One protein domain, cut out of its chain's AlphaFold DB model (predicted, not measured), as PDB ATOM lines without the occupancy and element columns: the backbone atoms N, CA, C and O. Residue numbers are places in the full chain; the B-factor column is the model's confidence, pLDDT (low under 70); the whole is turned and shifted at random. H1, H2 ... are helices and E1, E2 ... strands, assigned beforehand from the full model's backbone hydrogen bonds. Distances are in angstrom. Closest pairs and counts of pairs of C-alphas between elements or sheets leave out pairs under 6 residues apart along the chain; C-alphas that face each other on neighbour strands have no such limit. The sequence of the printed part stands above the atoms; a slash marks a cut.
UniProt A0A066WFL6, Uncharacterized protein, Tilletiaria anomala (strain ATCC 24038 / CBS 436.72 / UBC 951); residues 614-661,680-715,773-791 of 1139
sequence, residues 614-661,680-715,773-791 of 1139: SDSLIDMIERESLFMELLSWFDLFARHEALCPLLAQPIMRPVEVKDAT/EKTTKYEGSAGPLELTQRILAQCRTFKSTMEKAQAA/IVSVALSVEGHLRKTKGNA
ATOM      1  N   SER A 614      13.673 -39.947 -42.037       59.94
ATOM      2  CA  SER A 614      14.744 -39.631 -41.072       59.94
ATOM      3  C   SER A 614      14.400 -38.547 -40.048       59.94
ATOM      4  O   SER A 614      15.055 -38.481 -39.009       59.94
ATOM      5  N   ASP A 615      13.367 -37.746 -40.303       62.50
ATOM      6  CA  ASP A 615      12.974 -36.622 -39.455       62.50
ATOM      7  C   ASP A 615      11.924 -37.065 -38.423       62.50
ATOM      8  O   ASP A 615      10.980 -37.794 -38.736       62.50
ATOM      9  N   SER A 616      12.068 -36.629 -37.170       70.06
ATOM     10  CA  SER A 616      11.026 -36.790 -36.150       70.06
ATOM     11  C   SER A 616      10.077 -35.595 -36.134       70.06
ATOM     12  O   SER A 616      10.360 -34.561 -36.737       70.06
ATOM     13  N   LEU A 617       8.966 -35.694 -35.394       75.00
ATOM     14  CA  LEU A 617       7.974 -34.615 -35.319       75.00
ATOM     15  C   LEU A 617       8.570 -33.243 -34.927       75.00
ATOM     16  O   LEU A 617       8.067 -32.225 -35.386       75.00
ATOM     17  N   ILE A 618       9.654 -33.202 -34.138       68.88
ATOM     18  CA  ILE A 618      10.372 -31.950 -33.821       68.88
ATOM     19  C   ILE A 618      11.037 -31.378 -35.078       68.88
ATOM     20  O   ILE A 618      10.825 -30.219 -35.411       68.88
ATOM     21  N   ASP A 619      11.808 -32.201 -35.790       73.56
ATOM     22  CA  ASP A 619      12.590 -31.788 -36.960       73.56
ATOM     23  C   ASP A 619      11.661 -31.338 -38.105       73.56
ATOM     24  O   ASP A 619      11.933 -30.356 -38.793       73.56
ATOM     25  N   MET A 620      10.495 -31.986 -38.241       79.31
ATOM     26  CA  MET A 620       9.433 -31.576 -39.167       79.31
ATOM     27  C   MET A 620       8.797 -30.223 -38.814       79.31
ATOM     28  O   MET A 620       8.431 -29.470 -39.715       79.31
ATOM     29  N   ILE A 621       8.654 -29.918 -37.521       77.88
ATOM     30  CA  ILE A 621       8.099 -28.652 -37.021       77.88
ATOM     31  C   ILE A 621       9.129 -27.517 -37.132       77.88
ATOM     32  O   ILE A 621       8.779 -26.409 -37.530       77.88
ATOM     33  N   GLU A 622      10.413 -27.772 -36.860       77.00
ATOM     34  CA  GLU A 622      11.481 -26.786 -37.104       77.00
ATOM     35  C   GLU A 622      11.646 -26.474 -38.607       77.00
ATOM     36  O   GLU A 622      12.092 -25.385 -38.971       77.00
ATOM     37  N   ARG A 623      11.200 -27.389 -39.478       83.44
ATOM     38  CA  ARG A 623      11.140 -27.261 -40.944       83.44
ATOM     39  C   ARG A 623       9.698 -27.042 -41.456       83.44
ATOM     40  O   ARG A 623       9.360 -27.502 -42.550       83.44
ATOM     41  N   GLU A 624       8.845 -26.348 -40.679       84.38
ATOM     42  CA  GLU A 624       7.378 -26.296 -40.884       84.38
ATOM     43  C   GLU A 624       6.936 -25.961 -42.320       84.38
ATOM     44  O   GLU A 624       5.971 -26.545 -42.814       84.38
ATOM     45  N   SER A 625       7.631 -25.053 -43.010       85.50
ATOM     46  CA  SER A 625       7.198 -24.535 -44.312       85.50
ATOM     47  C   SER A 625       7.381 -25.546 -45.454       85.50
ATOM     48  O   SER A 625       6.441 -25.799 -46.213       85.50
ATOM     49  N   LEU A 626       8.528 -26.234 -45.501       90.12
ATOM     50  CA  LEU A 626       8.794 -27.327 -46.441       90.12
ATOM     51  C   LEU A 626       7.818 -28.498 -46.242       90.12
ATOM     52  O   LEU A 626       7.286 -29.037 -47.215       90.12
ATOM     53  N   PHE A 627       7.554 -28.891 -44.993       90.75
ATOM     54  CA  PHE A 627       6.627 -29.992 -44.719       90.75
ATOM     55  C   PHE A 627       5.158 -29.605 -44.945       90.75
ATOM     56  O   PHE A 627       4.386 -30.444 -45.404       90.75
ATOM     57  N   MET A 628       4.764 -28.344 -44.734       88.75
ATOM     58  CA  MET A 628       3.442 -27.836 -45.138       88.75
ATOM     59  C   MET A 628       3.243 -27.855 -46.659       88.75
ATOM     60  O   MET A 628       2.153 -28.188 -47.135       88.75
ATOM     61  N   GLU A 629       4.286 -27.548 -47.433       92.12
ATOM     62  CA  GLU A 629       4.269 -27.672 -48.892       92.12
ATOM     63  C   GLU A 629       4.146 -29.149 -49.317       92.12
ATOM     64  O   GLU A 629       3.261 -29.483 -50.106       92.12
ATOM     65  N   LEU A 630       4.925 -30.056 -48.712       92.56
ATOM     66  CA  LEU A 630       4.842 -31.505 -48.957       92.56
ATOM     67  C   LEU A 630       3.454 -32.090 -48.622       92.56
ATOM     68  O   LEU A 630       2.872 -32.818 -49.426       92.56
ATOM     69  N   LEU A 631       2.878 -31.725 -47.473       90.88
ATOM     70  CA  LEU A 631       1.519 -32.119 -47.076       90.88
ATOM     71  C   LEU A 631       0.450 -31.557 -48.022       90.88
ATOM     72  O   LEU A 631      -0.605 -32.166 -48.185       90.88
ATOM     73  N   SER A 632       0.712 -30.421 -48.671       92.00
ATOM     74  CA  SER A 632      -0.198 -29.828 -49.657       92.00
ATOM     75  C   SER A 632      -0.108 -30.501 -51.031       92.00
ATOM     76  O   SER A 632      -1.114 -30.556 -51.734       92.00
ATOM     77  N   TRP A 633       1.040 -31.089 -51.395       93.44
ATOM     78  CA  TRP A 633       1.112 -32.055 -52.502       93.44
ATOM     79  C   TRP A 633       0.318 -33.330 -52.185       93.44
ATOM     80  O   TRP A 633      -0.420 -33.814 -53.038       93.44
ATOM     81  N   PHE A 634       0.416 -33.860 -50.959       91.94
ATOM     82  CA  PHE A 634      -0.337 -35.059 -50.567       91.94
ATOM     83  C   PHE A 634      -1.852 -34.816 -50.522       91.94
ATOM     84  O   PHE A 634      -2.601 -35.672 -50.972       91.94
ATOM     85  N   ASP A 635      -2.307 -33.657 -50.035       89.06
ATOM     86  CA  ASP A 635      -3.719 -33.239 -50.079       89.06
ATOM     87  C   ASP A 635      -4.242 -33.168 -51.527       89.06
ATOM     88  O   ASP A 635      -5.329 -33.659 -51.819       89.06
ATOM     89  N   LEU A 636      -3.439 -32.642 -52.460       89.44
ATOM     90  CA  LEU A 636      -3.786 -32.622 -53.881       89.44
ATOM     91  C   LEU A 636      -3.884 -34.041 -54.471       89.44
ATOM     92  O   LEU A 636      -4.874 -34.375 -55.118       89.44
ATOM     93  N   PHE A 637      -2.910 -34.911 -54.182       91.31
ATOM     94  CA  PHE A 637      -2.940 -36.311 -54.625       91.31
ATOM     95  C   PHE A 637      -4.126 -37.074 -54.006       91.31
ATOM     96  O   PHE A 637      -4.745 -37.883 -54.687       91.31
ATOM     97  N   ALA A 638      -4.492 -36.790 -52.750       88.06
ATOM     98  CA  ALA A 638      -5.598 -37.434 -52.030       88.06
ATOM     99  C   ALA A 638      -6.990 -37.148 -52.621       88.06
ATOM    100  O   ALA A 638      -7.957 -37.825 -52.268       88.06
ATOM    101  N   ARG A 639      -7.110 -36.133 -53.483       84.25
ATOM    102  CA  ARG A 639      -8.358 -35.756 -54.166       84.25
ATOM    103  C   ARG A 639      -8.502 -36.405 -55.541       84.25
ATOM    104  O   ARG A 639      -9.611 -36.451 -56.061       84.25
ATOM    105  N   HIS A 640      -7.411 -36.909 -56.115       87.50
ATOM    106  CA  HIS A 640      -7.355 -37.351 -57.503       87.50
ATOM    107  C   HIS A 640      -7.148 -38.867 -57.605       87.50
ATOM    108  O   HIS A 640      -6.139 -39.408 -57.153       87.50
ATOM    109  N   GLU A 641      -8.082 -39.544 -58.273       84.50
ATOM    110  CA  GLU A 641      -8.185 -41.012 -58.290       84.50
ATOM    111  C   GLU A 641      -6.938 -41.729 -58.840       84.50
ATOM    112  O   GLU A 641      -6.517 -42.731 -58.271       84.50
ATOM    113  N   ALA A 642      -6.285 -41.183 -59.874       85.81
ATOM    114  CA  ALA A 642      -5.038 -41.725 -60.429       85.81
ATOM    115  C   ALA A 642      -3.777 -41.412 -59.591       85.81
ATOM    116  O   ALA A 642      -2.784 -42.135 -59.680       85.81
ATOM    117  N   LEU A 643      -3.780 -40.345 -58.778       88.75
ATOM    118  CA  LEU A 643      -2.612 -39.929 -57.981       88.75
ATOM    119  C   LEU A 643      -2.623 -40.511 -56.562       88.75
ATOM    120  O   LEU A 643      -1.563 -40.839 -56.027       88.75
ATOM    121  N   CYS A 644      -3.798 -40.673 -55.952       87.31
ATOM    122  CA  CYS A 644      -3.935 -41.161 -54.579       87.31
ATOM    123  C   CYS A 644      -3.293 -42.555 -54.346       87.31
ATOM    124  O   CYS A 644      -2.541 -42.696 -53.375       87.31
ATOM    125  N   PRO A 645      -3.460 -43.565 -55.234       84.94
ATOM    126  CA  PRO A 645      -2.814 -44.876 -55.097       84.94
ATOM    127  C   PRO A 645      -1.284 -44.817 -55.047       84.94
ATOM    128  O   PRO A 645      -0.661 -45.623 -54.354       84.94
ATOM    129  N   LEU A 646      -0.664 -43.841 -55.721       86.12
ATOM    130  CA  LEU A 646       0.793 -43.690 -55.767       86.12
ATOM    131  C   LEU A 646       1.399 -43.363 -54.388       86.12
ATOM    132  O   LEU A 646       2.556 -43.688 -54.148       86.12
ATOM    133  N   LEU A 647       0.635 -42.774 -53.457       86.38
ATOM    134  CA  LEU A 647       1.105 -42.511 -52.087       86.38
ATOM    135  C   LEU A 647       1.224 -43.779 -51.226       86.38
ATOM    136  O   LEU A 647       2.011 -43.793 -50.276       86.38
ATOM    137  N   ALA A 648       0.434 -44.813 -51.534       79.19
ATOM    138  CA  ALA A 648       0.354 -46.059 -50.769       79.19
ATOM    139  C   ALA A 648       1.284 -47.165 -51.291       79.19
ATOM    140  O   ALA A 648       1.608 -48.093 -50.552       79.19
ATOM    141  N   GLN A 649       1.717 -47.085 -52.551       77.56
ATOM    142  CA  GLN A 649       2.581 -48.101 -53.153       77.56
ATOM    143  C   GLN A 649       4.021 -48.037 -52.594       77.56
ATOM    144  O   GLN A 649       4.544 -46.942 -52.356       77.56
ATOM    145  N   PRO A 650       4.700 -49.189 -52.407       75.75
ATOM    146  CA  PRO A 650       6.136 -49.226 -52.138       75.75
ATOM    147  C   PRO A 650       6.933 -48.546 -53.254       75.75
ATOM    148  O   PRO A 650       6.560 -48.617 -54.427       75.75
ATOM    149  N   ILE A 651       8.052 -47.916 -52.894       80.88
ATOM    150  CA  ILE A 651       8.909 -47.205 -53.848       80.88
ATOM    151  C   ILE A 651      10.288 -47.856 -53.973       80.88
ATOM    152  O   ILE A 651      10.890 -48.280 -52.984       80.88
ATOM    153  N   MET A 652      10.816 -47.878 -55.195       79.94
ATOM    154  CA  MET A 652      12.179 -48.327 -55.480       79.94
ATOM    155  C   MET A 652      13.163 -47.185 -55.181       79.94
ATOM    156  O   MET A 652      13.191 -46.182 -55.898       79.94
ATOM    157  N   ARG A 653      13.967 -47.308 -54.120       77.25
ATOM    158  CA  ARG A 653      14.999 -46.322 -53.739       77.25
ATOM    159  C   ARG A 653      16.371 -46.811 -54.229       77.25
ATOM    160  O   ARG A 653      16.674 -47.985 -54.029       77.25
ATOM    161  N   PRO A 654      17.216 -45.966 -54.852       75.50
ATOM    162  CA  PRO A 654      18.586 -46.350 -55.186       75.50
ATOM    163  C   PRO A 654      19.411 -46.535 -53.903       75.50
ATOM    164  O   PRO A 654      19.436 -45.646 -53.050       75.50
ATOM    165  N   VAL A 655      20.078 -47.682 -53.780       76.38
ATOM    166  CA  VAL A 655      20.889 -48.076 -52.612       76.38
ATOM    167  C   VAL A 655      22.375 -48.133 -52.961       76.38
ATOM    168  O   VAL A 655      23.203 -47.655 -52.189       76.38
ATOM    169  N   GLU A 656      22.725 -48.643 -54.144       74.88
ATOM    170  CA  GLU A 656      24.112 -48.729 -54.608       74.88
ATOM    171  C   GLU A 656      24.265 -48.077 -55.989       74.88
ATOM    172  O   GLU A 656      23.422 -48.262 -56.866       74.88
ATOM    173  N   VAL A 657      25.349 -47.324 -56.190       76.31
ATOM    174  CA  VAL A 657      25.694 -46.683 -57.468       76.31
ATOM    175  C   VAL A 657      27.151 -47.000 -57.796       76.31
ATOM    176  O   VAL A 657      28.060 -46.568 -57.086       76.31
ATOM    177  N   LYS A 658      27.367 -47.746 -58.878       75.25
ATOM    178  CA  LYS A 658      28.678 -48.146 -59.399       75.25
ATOM    179  C   LYS A 658      28.942 -47.414 -60.715       75.25
ATOM    180  O   LYS A 658      28.399 -47.777 -61.756       75.25
ATOM    181  N   ASP A 659      29.790 -46.388 -60.671       72.06
ATOM    182  CA  ASP A 659      30.330 -45.763 -61.884       72.06
ATOM    183  C   ASP A 659      31.311 -46.744 -62.553       72.06
ATOM    184  O   ASP A 659      32.310 -47.141 -61.942       72.06
ATOM    185  N   ALA A 660      31.077 -47.122 -63.811       56.72
ATOM    186  CA  ALA A 660      31.980 -48.011 -64.533       56.72
ATOM    187  C   ALA A 660      33.274 -47.266 -64.902       56.72
ATOM    188  O   ALA A 660      33.354 -46.534 -65.895       56.72
ATOM    189  N   THR A 661      34.333 -47.451 -64.109       43.66
ATOM    190  CA  THR A 661      35.668 -46.955 -64.465       43.66
ATOM    191  C   THR A 661      36.155 -47.693 -65.707       43.66
ATOM    192  O   THR A 661      36.596 -48.837 -65.609       43.66
ATOM    193  N   GLU A 680      29.067 -45.348 -68.394       74.38
ATOM    194  CA  GLU A 680      28.135 -46.372 -67.947       74.38
ATOM    195  C   GLU A 680      28.072 -46.367 -66.415       74.38
ATOM    196  O   GLU A 680      29.094 -46.199 -65.739       74.38
ATOM    197  N   LYS A 681      26.864 -46.489 -65.868       77.81
ATOM    198  CA  LYS A 681      26.599 -46.305 -64.445       77.81
ATOM    199  C   LYS A 681      25.528 -47.273 -63.974       77.81
ATOM    200  O   LYS A 681      24.359 -47.153 -64.332       77.81
ATOM    201  N   THR A 682      25.929 -48.237 -63.163       78.75
ATOM    202  CA  THR A 682      25.040 -49.285 -62.670       78.75
ATOM    203  C   THR A 682      24.404 -48.834 -61.357       78.75
ATOM    204  O   THR A 682      25.119 -48.574 -60.389       78.75
ATOM    205  N   THR A 683      23.073 -48.749 -61.302       78.88
ATOM    206  CA  THR A 683      22.336 -48.355 -60.089       78.88
ATOM    207  C   THR A 683      21.476 -49.512 -59.594       78.88
ATOM    208  O   THR A 683      20.570 -49.954 -60.301       78.88
ATOM    209  N   LYS A 684      21.730 -49.988 -58.370       80.44
ATOM    210  CA  LYS A 684      20.881 -50.964 -57.671       80.44
ATOM    211  C   LYS A 684      19.795 -50.220 -56.896       80.44
ATOM    212  O   LYS A 684      20.102 -49.367 -56.061       80.44
ATOM    213  N   TYR A 685      18.542 -50.572 -57.146       79.12
ATOM    214  CA  TYR A 685      17.364 -50.102 -56.429       79.12
ATOM    215  C   TYR A 685      16.794 -51.222 -55.562       79.12
ATOM    216  O   TYR A 685      16.785 -52.385 -55.969       79.12
ATOM    217  N   GLU A 686      16.257 -50.861 -54.402       79.62
ATOM    218  CA  GLU A 686      15.609 -51.778 -53.461       79.62
ATOM    219  C   GLU A 686      14.264 -51.196 -53.004       79.62
ATOM    220  O   GLU A 686      14.070 -49.973 -52.999       79.62
ATOM    221  N   GLY A 687      13.308 -52.062 -52.667       77.50
ATOM    222  CA  GLY A 687      11.989 -51.650 -52.197       77.50
ATOM    223  C   GLY A 687      12.050 -50.956 -50.832       77.50
ATOM    224  O   GLY A 687      12.771 -51.357 -49.921       77.50
ATOM    225  N   SER A 688      11.286 -49.876 -50.674       77.31
ATOM    226  CA  SER A 688      11.257 -49.083 -49.441       77.31
ATOM    227  C   SER A 688       9.880 -48.467 -49.175       77.31
ATOM    228  O   SER A 688       9.000 -48.454 -50.039       77.31
ATOM    229  N   ALA A 689       9.677 -47.998 -47.939       78.69
ATOM    230  CA  ALA A 689       8.395 -47.486 -47.459       78.69
ATOM    231  C   ALA A 689       7.895 -46.282 -48.282       78.69
ATOM    232  O   ALA A 689       8.613 -45.290 -48.475       78.69
ATOM    233  N   GLY A 690       6.641 -46.379 -48.731       80.38
ATOM    234  CA  GLY A 690       5.944 -45.311 -49.444       80.38
ATOM    235  C   GLY A 690       5.604 -44.121 -48.528       80.38
ATOM    236  O   GLY A 690       5.591 -44.267 -47.298       80.38
ATOM    237  N   PRO A 691       5.310 -42.932 -49.089       84.81
ATOM    238  CA  PRO A 691       5.059 -41.729 -48.291       84.81
ATOM    239  C   PRO A 691       3.907 -41.861 -47.280       84.81
ATOM    240  O   PRO A 691       4.005 -41.306 -46.182       84.81
ATOM    241  N   LEU A 692       2.849 -42.621 -47.595       82.69
ATOM    242  CA  LEU A 692       1.726 -42.848 -46.676       82.69
ATOM    243  C   LEU A 692       2.145 -43.632 -45.421       82.69
ATOM    244  O   LEU A 692       1.811 -43.223 -44.311       82.69
ATOM    245  N   GLU A 693       2.923 -44.706 -45.580       79.88
ATOM    246  CA  GLU A 693       3.414 -45.527 -44.462       79.88
ATOM    247  C   GLU A 693       4.280 -44.699 -43.502       79.88
ATOM    248  O   GLU A 693       4.112 -44.762 -42.283       79.88
ATOM    249  N   LEU A 694       5.185 -43.876 -44.039       80.69
ATOM    250  CA  LEU A 694       6.026 -42.994 -43.227       80.69
ATOM    251  C   LEU A 694       5.182 -41.928 -42.508       80.69
ATOM    252  O   LEU A 694       5.344 -41.722 -41.303       80.69
ATOM    253  N   THR A 695       4.205 -41.334 -43.201       80.50
ATOM    254  CA  THR A 695       3.252 -40.377 -42.609       80.50
ATOM    255  C   THR A 695       2.446 -41.008 -41.466       80.50
ATOM    256  O   THR A 695       2.211 -40.361 -40.447       80.50
ATOM    257  N   GLN A 696       2.074 -42.287 -41.563       77.69
ATOM    258  CA  GLN A 696       1.370 -43.007 -40.493       77.69
ATOM    259  C   GLN A 696       2.252 -43.313 -39.271       77.69
ATOM    260  O   GLN A 696       1.760 -43.277 -38.141       77.69
ATOM    261  N   ARG A 697       3.564 -43.527 -39.446       75.19
ATOM    262  CA  ARG A 697       4.509 -43.622 -38.312       75.19
ATOM    263  C   ARG A 697       4.585 -42.295 -37.542       75.19
ATOM    264  O   ARG A 697       4.592 -42.291 -36.311       75.19
ATOM    265  N   ILE A 698       4.562 -41.169 -38.256       78.31
ATOM    266  CA  ILE A 698       4.520 -39.811 -37.680       78.31
ATOM    267  C   ILE A 698       3.151 -39.511 -37.037       78.31
ATOM    268  O   ILE A 698       3.083 -38.869 -35.987       78.31
ATOM    269  N   LEU A 699       2.055 -40.030 -37.599       77.38
ATOM    270  CA  LEU A 699       0.691 -39.872 -37.073       77.38
ATOM    271  C   LEU A 699       0.548 -40.387 -35.631       77.38
ATOM    272  O   LEU A 699      -0.166 -39.780 -34.832       77.38
ATOM    273  N   ALA A 700       1.251 -41.466 -35.272       69.94
ATOM    274  CA  ALA A 700       1.302 -41.963 -33.896       69.94
ATOM    275  C   ALA A 700       1.936 -40.936 -32.935       69.94
ATOM    276  O   ALA A 700       1.370 -40.668 -31.873       69.94
ATOM    277  N   GLN A 701       3.045 -40.301 -33.336       72.94
ATOM    278  CA  GLN A 701       3.706 -39.235 -32.565       72.94
ATOM    279  C   GLN A 701       2.807 -37.994 -32.437       72.94
ATOM    280  O   GLN A 701       2.713 -37.408 -31.362       72.94
ATOM    281  N   CYS A 702       2.087 -37.625 -33.503       77.12
ATOM    282  CA  CYS A 702       1.138 -36.506 -33.481       77.12
ATOM    283  C   CYS A 702      -0.018 -36.749 -32.495       77.12
ATOM    284  O   CYS A 702      -0.419 -35.834 -31.775       77.12
ATOM    285  N   ARG A 703      -0.546 -37.982 -32.435       75.00
ATOM    286  CA  ARG A 703      -1.639 -38.362 -31.521       75.00
ATOM    287  C   ARG A 703      -1.203 -38.343 -30.054       75.00
ATOM    288  O   ARG A 703      -1.913 -37.768 -29.228       75.00
ATOM    289  N   THR A 704      -0.043 -38.918 -29.718       70.56
ATOM    290  CA  THR A 704       0.471 -38.893 -28.335       70.56
ATOM    291  C   THR A 704       0.850 -37.479 -27.899       70.56
ATOM    292  O   THR A 704       0.537 -37.086 -26.773       70.56
ATOM    293  N   PHE A 705       1.447 -36.684 -28.791       72.44
ATOM    294  CA  PHE A 705       1.765 -35.285 -28.516       72.44
ATOM    295  C   PHE A 705       0.501 -34.447 -28.276       72.44
ATOM    296  O   PHE A 705       0.407 -33.813 -27.225       72.44
ATOM    297  N   LYS A 706      -0.514 -34.512 -29.156       73.88
ATOM    298  CA  LYS A 706      -1.778 -33.772 -28.976       73.88
ATOM    299  C   LYS A 706      -2.471 -34.118 -27.653       73.88
ATOM    300  O   LYS A 706      -2.776 -33.207 -26.891       73.88
ATOM    301  N   SER A 707      -2.612 -35.404 -27.317       71.62
ATOM    302  CA  SER A 707      -3.198 -35.814 -26.028       71.62
ATOM    303  C   SER A 707      -2.397 -35.296 -24.823       71.62
ATOM    304  O   SER A 707      -2.971 -34.879 -23.816       71.62
ATOM    305  N   THR A 708      -1.064 -35.241 -24.932       66.81
ATOM    306  CA  THR A 708      -0.199 -34.674 -23.885       66.81
ATOM    307  C   THR A 708      -0.387 -33.155 -23.747       66.81
ATOM    308  O   THR A 708      -0.423 -32.644 -22.629       66.81
ATOM    309  N   MET A 709      -0.554 -32.427 -24.858       67.69
ATOM    310  CA  MET A 709      -0.867 -30.991 -24.844       67.69
ATOM    311  C   MET A 709      -2.242 -30.712 -24.227       67.69
ATOM    312  O   MET A 709      -2.361 -29.801 -23.411       67.69
ATOM    313  N   GLU A 710      -3.257 -31.506 -24.569       69.69
ATOM    314  CA  GLU A 710      -4.616 -31.392 -24.024       69.69
ATOM    315  C   GLU A 710      -4.633 -31.648 -22.507       69.69
ATOM    316  O   GLU A 710      -5.182 -30.839 -21.755       69.69
ATOM    317  N   LYS A 711      -3.941 -32.699 -22.029       66.56
ATOM    318  CA  LYS A 711      -3.729 -32.947 -20.588       66.56
ATOM    319  C   LYS A 711      -3.028 -31.760 -19.903       66.56
ATOM    320  O   LYS A 711      -3.488 -31.295 -18.859       66.56
ATOM    321  N   ALA A 712      -1.966 -31.212 -20.503       60.94
ATOM    322  CA  ALA A 712      -1.232 -30.064 -19.955       60.94
ATOM    323  C   ALA A 712      -2.075 -28.771 -19.892       60.94
ATOM    324  O   ALA A 712      -2.035 -28.048 -18.892       60.94
ATOM    325  N   GLN A 713      -2.879 -28.490 -20.923       63.06
ATOM    326  CA  GLN A 713      -3.808 -27.354 -20.940       63.06
ATOM    327  C   GLN A 713      -4.924 -27.515 -19.896       63.06
ATOM    328  O   GLN A 713      -5.254 -26.553 -19.195       63.06
ATOM    329  N   ALA A 714      -5.464 -28.726 -19.728       60.12
ATOM    330  CA  ALA A 714      -6.466 -29.021 -18.704       60.12
ATOM    331  C   ALA A 714      -5.919 -28.813 -17.280       60.12
ATOM    332  O   ALA A 714      -6.599 -28.210 -16.447       60.12
ATOM    333  N   ALA A 715      -4.677 -29.228 -17.006       54.38
ATOM    334  CA  ALA A 715      -4.009 -28.988 -15.725       54.38
ATOM    335  C   ALA A 715      -3.808 -27.483 -15.444       54.38
ATOM    336  O   ALA A 715      -4.167 -26.999 -14.368       54.38
ATOM    337  N   ILE A 773      -1.297 -32.881 -40.542       85.88
ATOM    338  CA  ILE A 773      -0.816 -34.267 -40.726       85.88
ATOM    339  C   ILE A 773      -1.963 -35.271 -40.540       85.88
ATOM    340  O   ILE A 773      -2.173 -36.129 -41.397       85.88
ATOM    341  N   VAL A 774      -2.737 -35.142 -39.454       85.50
ATOM    342  CA  VAL A 774      -3.895 -36.011 -39.170       85.50
ATOM    343  C   VAL A 774      -4.935 -35.927 -40.291       85.50
ATOM    344  O   VAL A 774      -5.389 -36.960 -40.780       85.50
ATOM    345  N   SER A 775      -5.282 -34.715 -40.729       87.44
ATOM    346  CA  SER A 775      -6.258 -34.476 -41.795       87.44
ATOM    347  C   SER A 775      -5.817 -35.068 -43.133       87.44
ATOM    348  O   SER A 775      -6.633 -35.685 -43.812       87.44
ATOM    349  N   VAL A 776      -4.550 -34.898 -43.523       86.19
ATOM    350  CA  VAL A 776      -4.026 -35.428 -44.791       86.19
ATOM    351  C   VAL A 776      -3.967 -36.954 -44.757       86.19
ATOM    352  O   VAL A 776      -4.452 -37.592 -45.689       86.19
ATOM    353  N   ALA A 777      -3.470 -37.556 -43.670       85.56
ATOM    354  CA  ALA A 777      -3.415 -39.011 -43.529       85.56
ATOM    355  C   ALA A 777      -4.812 -39.657 -43.616       85.56
ATOM    356  O   ALA A 777      -5.000 -40.614 -44.367       85.56
ATOM    357  N   LEU A 778      -5.802 -39.092 -42.912       85.00
ATOM    358  CA  LEU A 778      -7.192 -39.556 -42.968       85.00
ATOM    359  C   LEU A 778      -7.854 -39.299 -44.330       85.00
ATOM    360  O   LEU A 778      -8.693 -40.095 -44.745       85.00
ATOM    361  N   SER A 779      -7.488 -38.226 -45.043       86.62
ATOM    362  CA  SER A 779      -8.028 -37.960 -46.385       86.62
ATOM    363  C   SER A 779      -7.497 -38.947 -47.422       86.62
ATOM    364  O   SER A 779      -8.273 -39.439 -48.239       86.62
ATOM    365  N   VAL A 780      -6.198 -39.271 -47.380       84.88
ATOM    366  CA  VAL A 780      -5.599 -40.290 -48.258       84.88
ATOM    367  C   VAL A 780      -6.228 -41.652 -47.963       84.88
ATOM    368  O   VAL A 780      -6.748 -42.297 -48.869       84.88
ATOM    369  N   GLU A 781      -6.266 -42.066 -46.693       84.12
ATOM    370  CA  GLU A 781      -6.868 -43.342 -46.291       84.12
ATOM    371  C   GLU A 781      -8.356 -43.422 -46.679       84.12
ATOM    372  O   GLU A 781      -8.798 -44.408 -47.267       84.12
ATOM    373  N   GLY A 782      -9.127 -42.362 -46.419       85.31
ATOM    374  CA  GLY A 782     -10.550 -42.282 -46.750       85.31
ATOM    375  C   GLY A 782     -10.853 -42.252 -48.251       85.31
ATOM    376  O   GLY A 782     -11.941 -42.669 -48.647       85.31
ATOM    377  N   HIS A 783      -9.920 -41.798 -49.094       84.62
ATOM    378  CA  HIS A 783     -10.041 -41.899 -50.549       84.62
ATOM    379  C   HIS A 783      -9.675 -43.310 -51.034       84.62
ATOM    380  O   HIS A 783     -10.458 -43.929 -51.751       84.62
ATOM    381  N   LEU A 784      -8.551 -43.876 -50.577       82.75
ATOM    382  CA  LEU A 784      -8.131 -45.240 -50.932       82.75
ATOM    383  C   LEU A 784      -9.171 -46.299 -50.532       82.75
ATOM    384  O   LEU A 784      -9.442 -47.224 -51.298       82.75
ATOM    385  N   ARG A 785      -9.811 -46.146 -49.363       84.94
ATOM    386  CA  ARG A 785     -10.885 -47.047 -48.905       84.94
ATOM    387  C   ARG A 785     -12.134 -46.988 -49.790       84.94
ATOM    388  O   ARG A 785     -12.874 -47.967 -49.817       84.94
ATOM    389  N   LYS A 786     -12.354 -45.892 -50.529       81.69
ATOM    390  CA  LYS A 786     -13.423 -45.779 -51.539       81.69
ATOM    391  C   LYS A 786     -13.026 -46.411 -52.875       81.69
ATOM    392  O   LYS A 786     -13.851 -47.099 -53.458       81.69
ATOM    393  N   THR A 787     -11.797 -46.189 -53.350       77.94
ATOM    394  CA  THR A 787     -11.381 -46.582 -54.711       77.94
ATOM    395  C   THR A 787     -10.818 -47.998 -54.824       77.94
ATOM    396  O   THR A 787     -11.055 -48.659 -55.830       77.94
ATOM    397  N   LYS A 788     -10.090 -48.497 -53.816       75.31
ATOM    398  CA  LYS A 788      -9.543 -49.874 -53.798       75.31
ATOM    399  C   LYS A 788     -10.167 -50.762 -52.699       75.31
ATOM    400  O   LYS A 788      -9.937 -51.967 -52.688       75.31
ATOM    401  N   GLY A 789     -11.004 -50.201 -51.819       78.25
ATOM    402  CA  GLY A 789     -11.782 -50.941 -50.813       78.25
ATOM    403  C   GLY A 789     -11.023 -51.261 -49.516       78.25
ATOM    404  O   GLY A 789      -9.796 -51.320 -49.484       78.25
ATOM    405  N   ASN A 790     -11.765 -51.482 -48.421       75.81
ATOM    406  CA  ASN A 790     -11.191 -51.627 -47.073       75.81
ATOM    407  C   ASN A 790     -10.105 -52.705 -46.968       75.81
ATOM    408  O   ASN A 790      -8.997 -52.386 -46.558       75.81
ATOM    409  N   ALA A 791     -10.387 -53.943 -47.387       71.50
ATOM    410  CA  ALA A 791      -9.453 -55.058 -47.222       71.50
ATOM    411  C   ALA A 791      -8.117 -54.847 -47.963       71.50
ATOM    412  O   ALA A 791      -7.064 -55.199 -47.434       71.50
TER     413      ALA A 791
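Overview. This is residues 614 to 661, 680 to 715 and 773 to 791 of the 1139 residues of an uncharacterized protein of Tilletiaria anomala (strain ATCC 24038 / CBS 436.72 / UBC 951) (UniProt A0A066WFL6). A long two-stranded ribbon, E1 and E2, reaches out as an arm from a small cluster of helices, and at the other end of the long axis residues 706 to 715 of H4 stick out. In the cluster H2 and H5 run side by side, H3 packs on both and on the first residues of H4, the near part of H4 crosses H5, and short H1 lies beside H4. The printed part has 103 residues, with five named helices and two named strands in the order H1 H2 H3 E1 E2 H4 H5; the sheet, E1 - E2, is antiparallel and the class is mixed, helices and strands. The whole is loose, with a radius of gyration of the C-alphas of 17.4 A, and elongated, spanning 65 by 33 by 25 A.

Along the chain. E1, residues 651 to 659, is 22.9 A long and begins with C-alpha 651 at (8.909, -47.205, -53.848); it bends by 52 degrees at residue 656. E2, residues 680 to 688, is 25.2 A long. H4, residues 691 to 715, measures 36.1 A, has a kink of 27 degrees near residue 698, and ends with C-alpha 715 at (-4.009, -28.988, -15.725). H5 is residues 773 to 787, 21.4 A, and H2 is residues 624 to 637, 19.9 A. H1 is residues 617 to 622, with C-alpha 617 at (7.974, -34.615, -35.319), and H3 is residues 644 to 648.

Arrangement. E1 and E2 are antiparallel neighbours at 152 degrees, with N 653 and O 686 2.9 A apart and N 684 and O 656 2.8 A apart, both within hydrogen-bond range. H4 touches H3 with residues 691 to 693 alone, the closest C-alphas being those of Ala 648 and Leu 692, 5.4 A. H4 touches H5 with residues 692 to 702 alone, at a steep tilt of 46 degrees, opposite ways; the C-alphas of Leu 699 and Val 774 come closest, at 6.4 A. H2 touches H5 with residues 631 to 637 alone, at a shallow tilt of 13 degrees, the same way; the closest C-alphas, of Asp 635 and Val 776, are 5.7 A apart. H1 and H4 only just touch, with 3 pairs of C-alphas within 8 A, the closest those of Leu 617 and Ile 698, 6.7 A. H2 and H4 are apart. Every O i to N i+4 pair is within hydrogen-bond range in H1 and H2, against 20 of 21 in H4, 10 of 11 in H5 and 0 of 1 in H3, where 2 of 2 O i to N i+3 pairs are.

Size, cuts and confidence. The two C-alphas farthest apart, of Thr 661 and Ala 715, are 65.4 A apart. Residues 662 to 679 are not printed, with 8.3 A between C-alphas 661 and 680, nor are residues 716 to 772, with 25.8 A between C-alphas 715 and 773. Of the links that are printed whole, none is long. The mean pLDDT of the printed part is 78.8; residues 614 to 615, 618, 660 to 661, 700 and 708 to 715 are under 70.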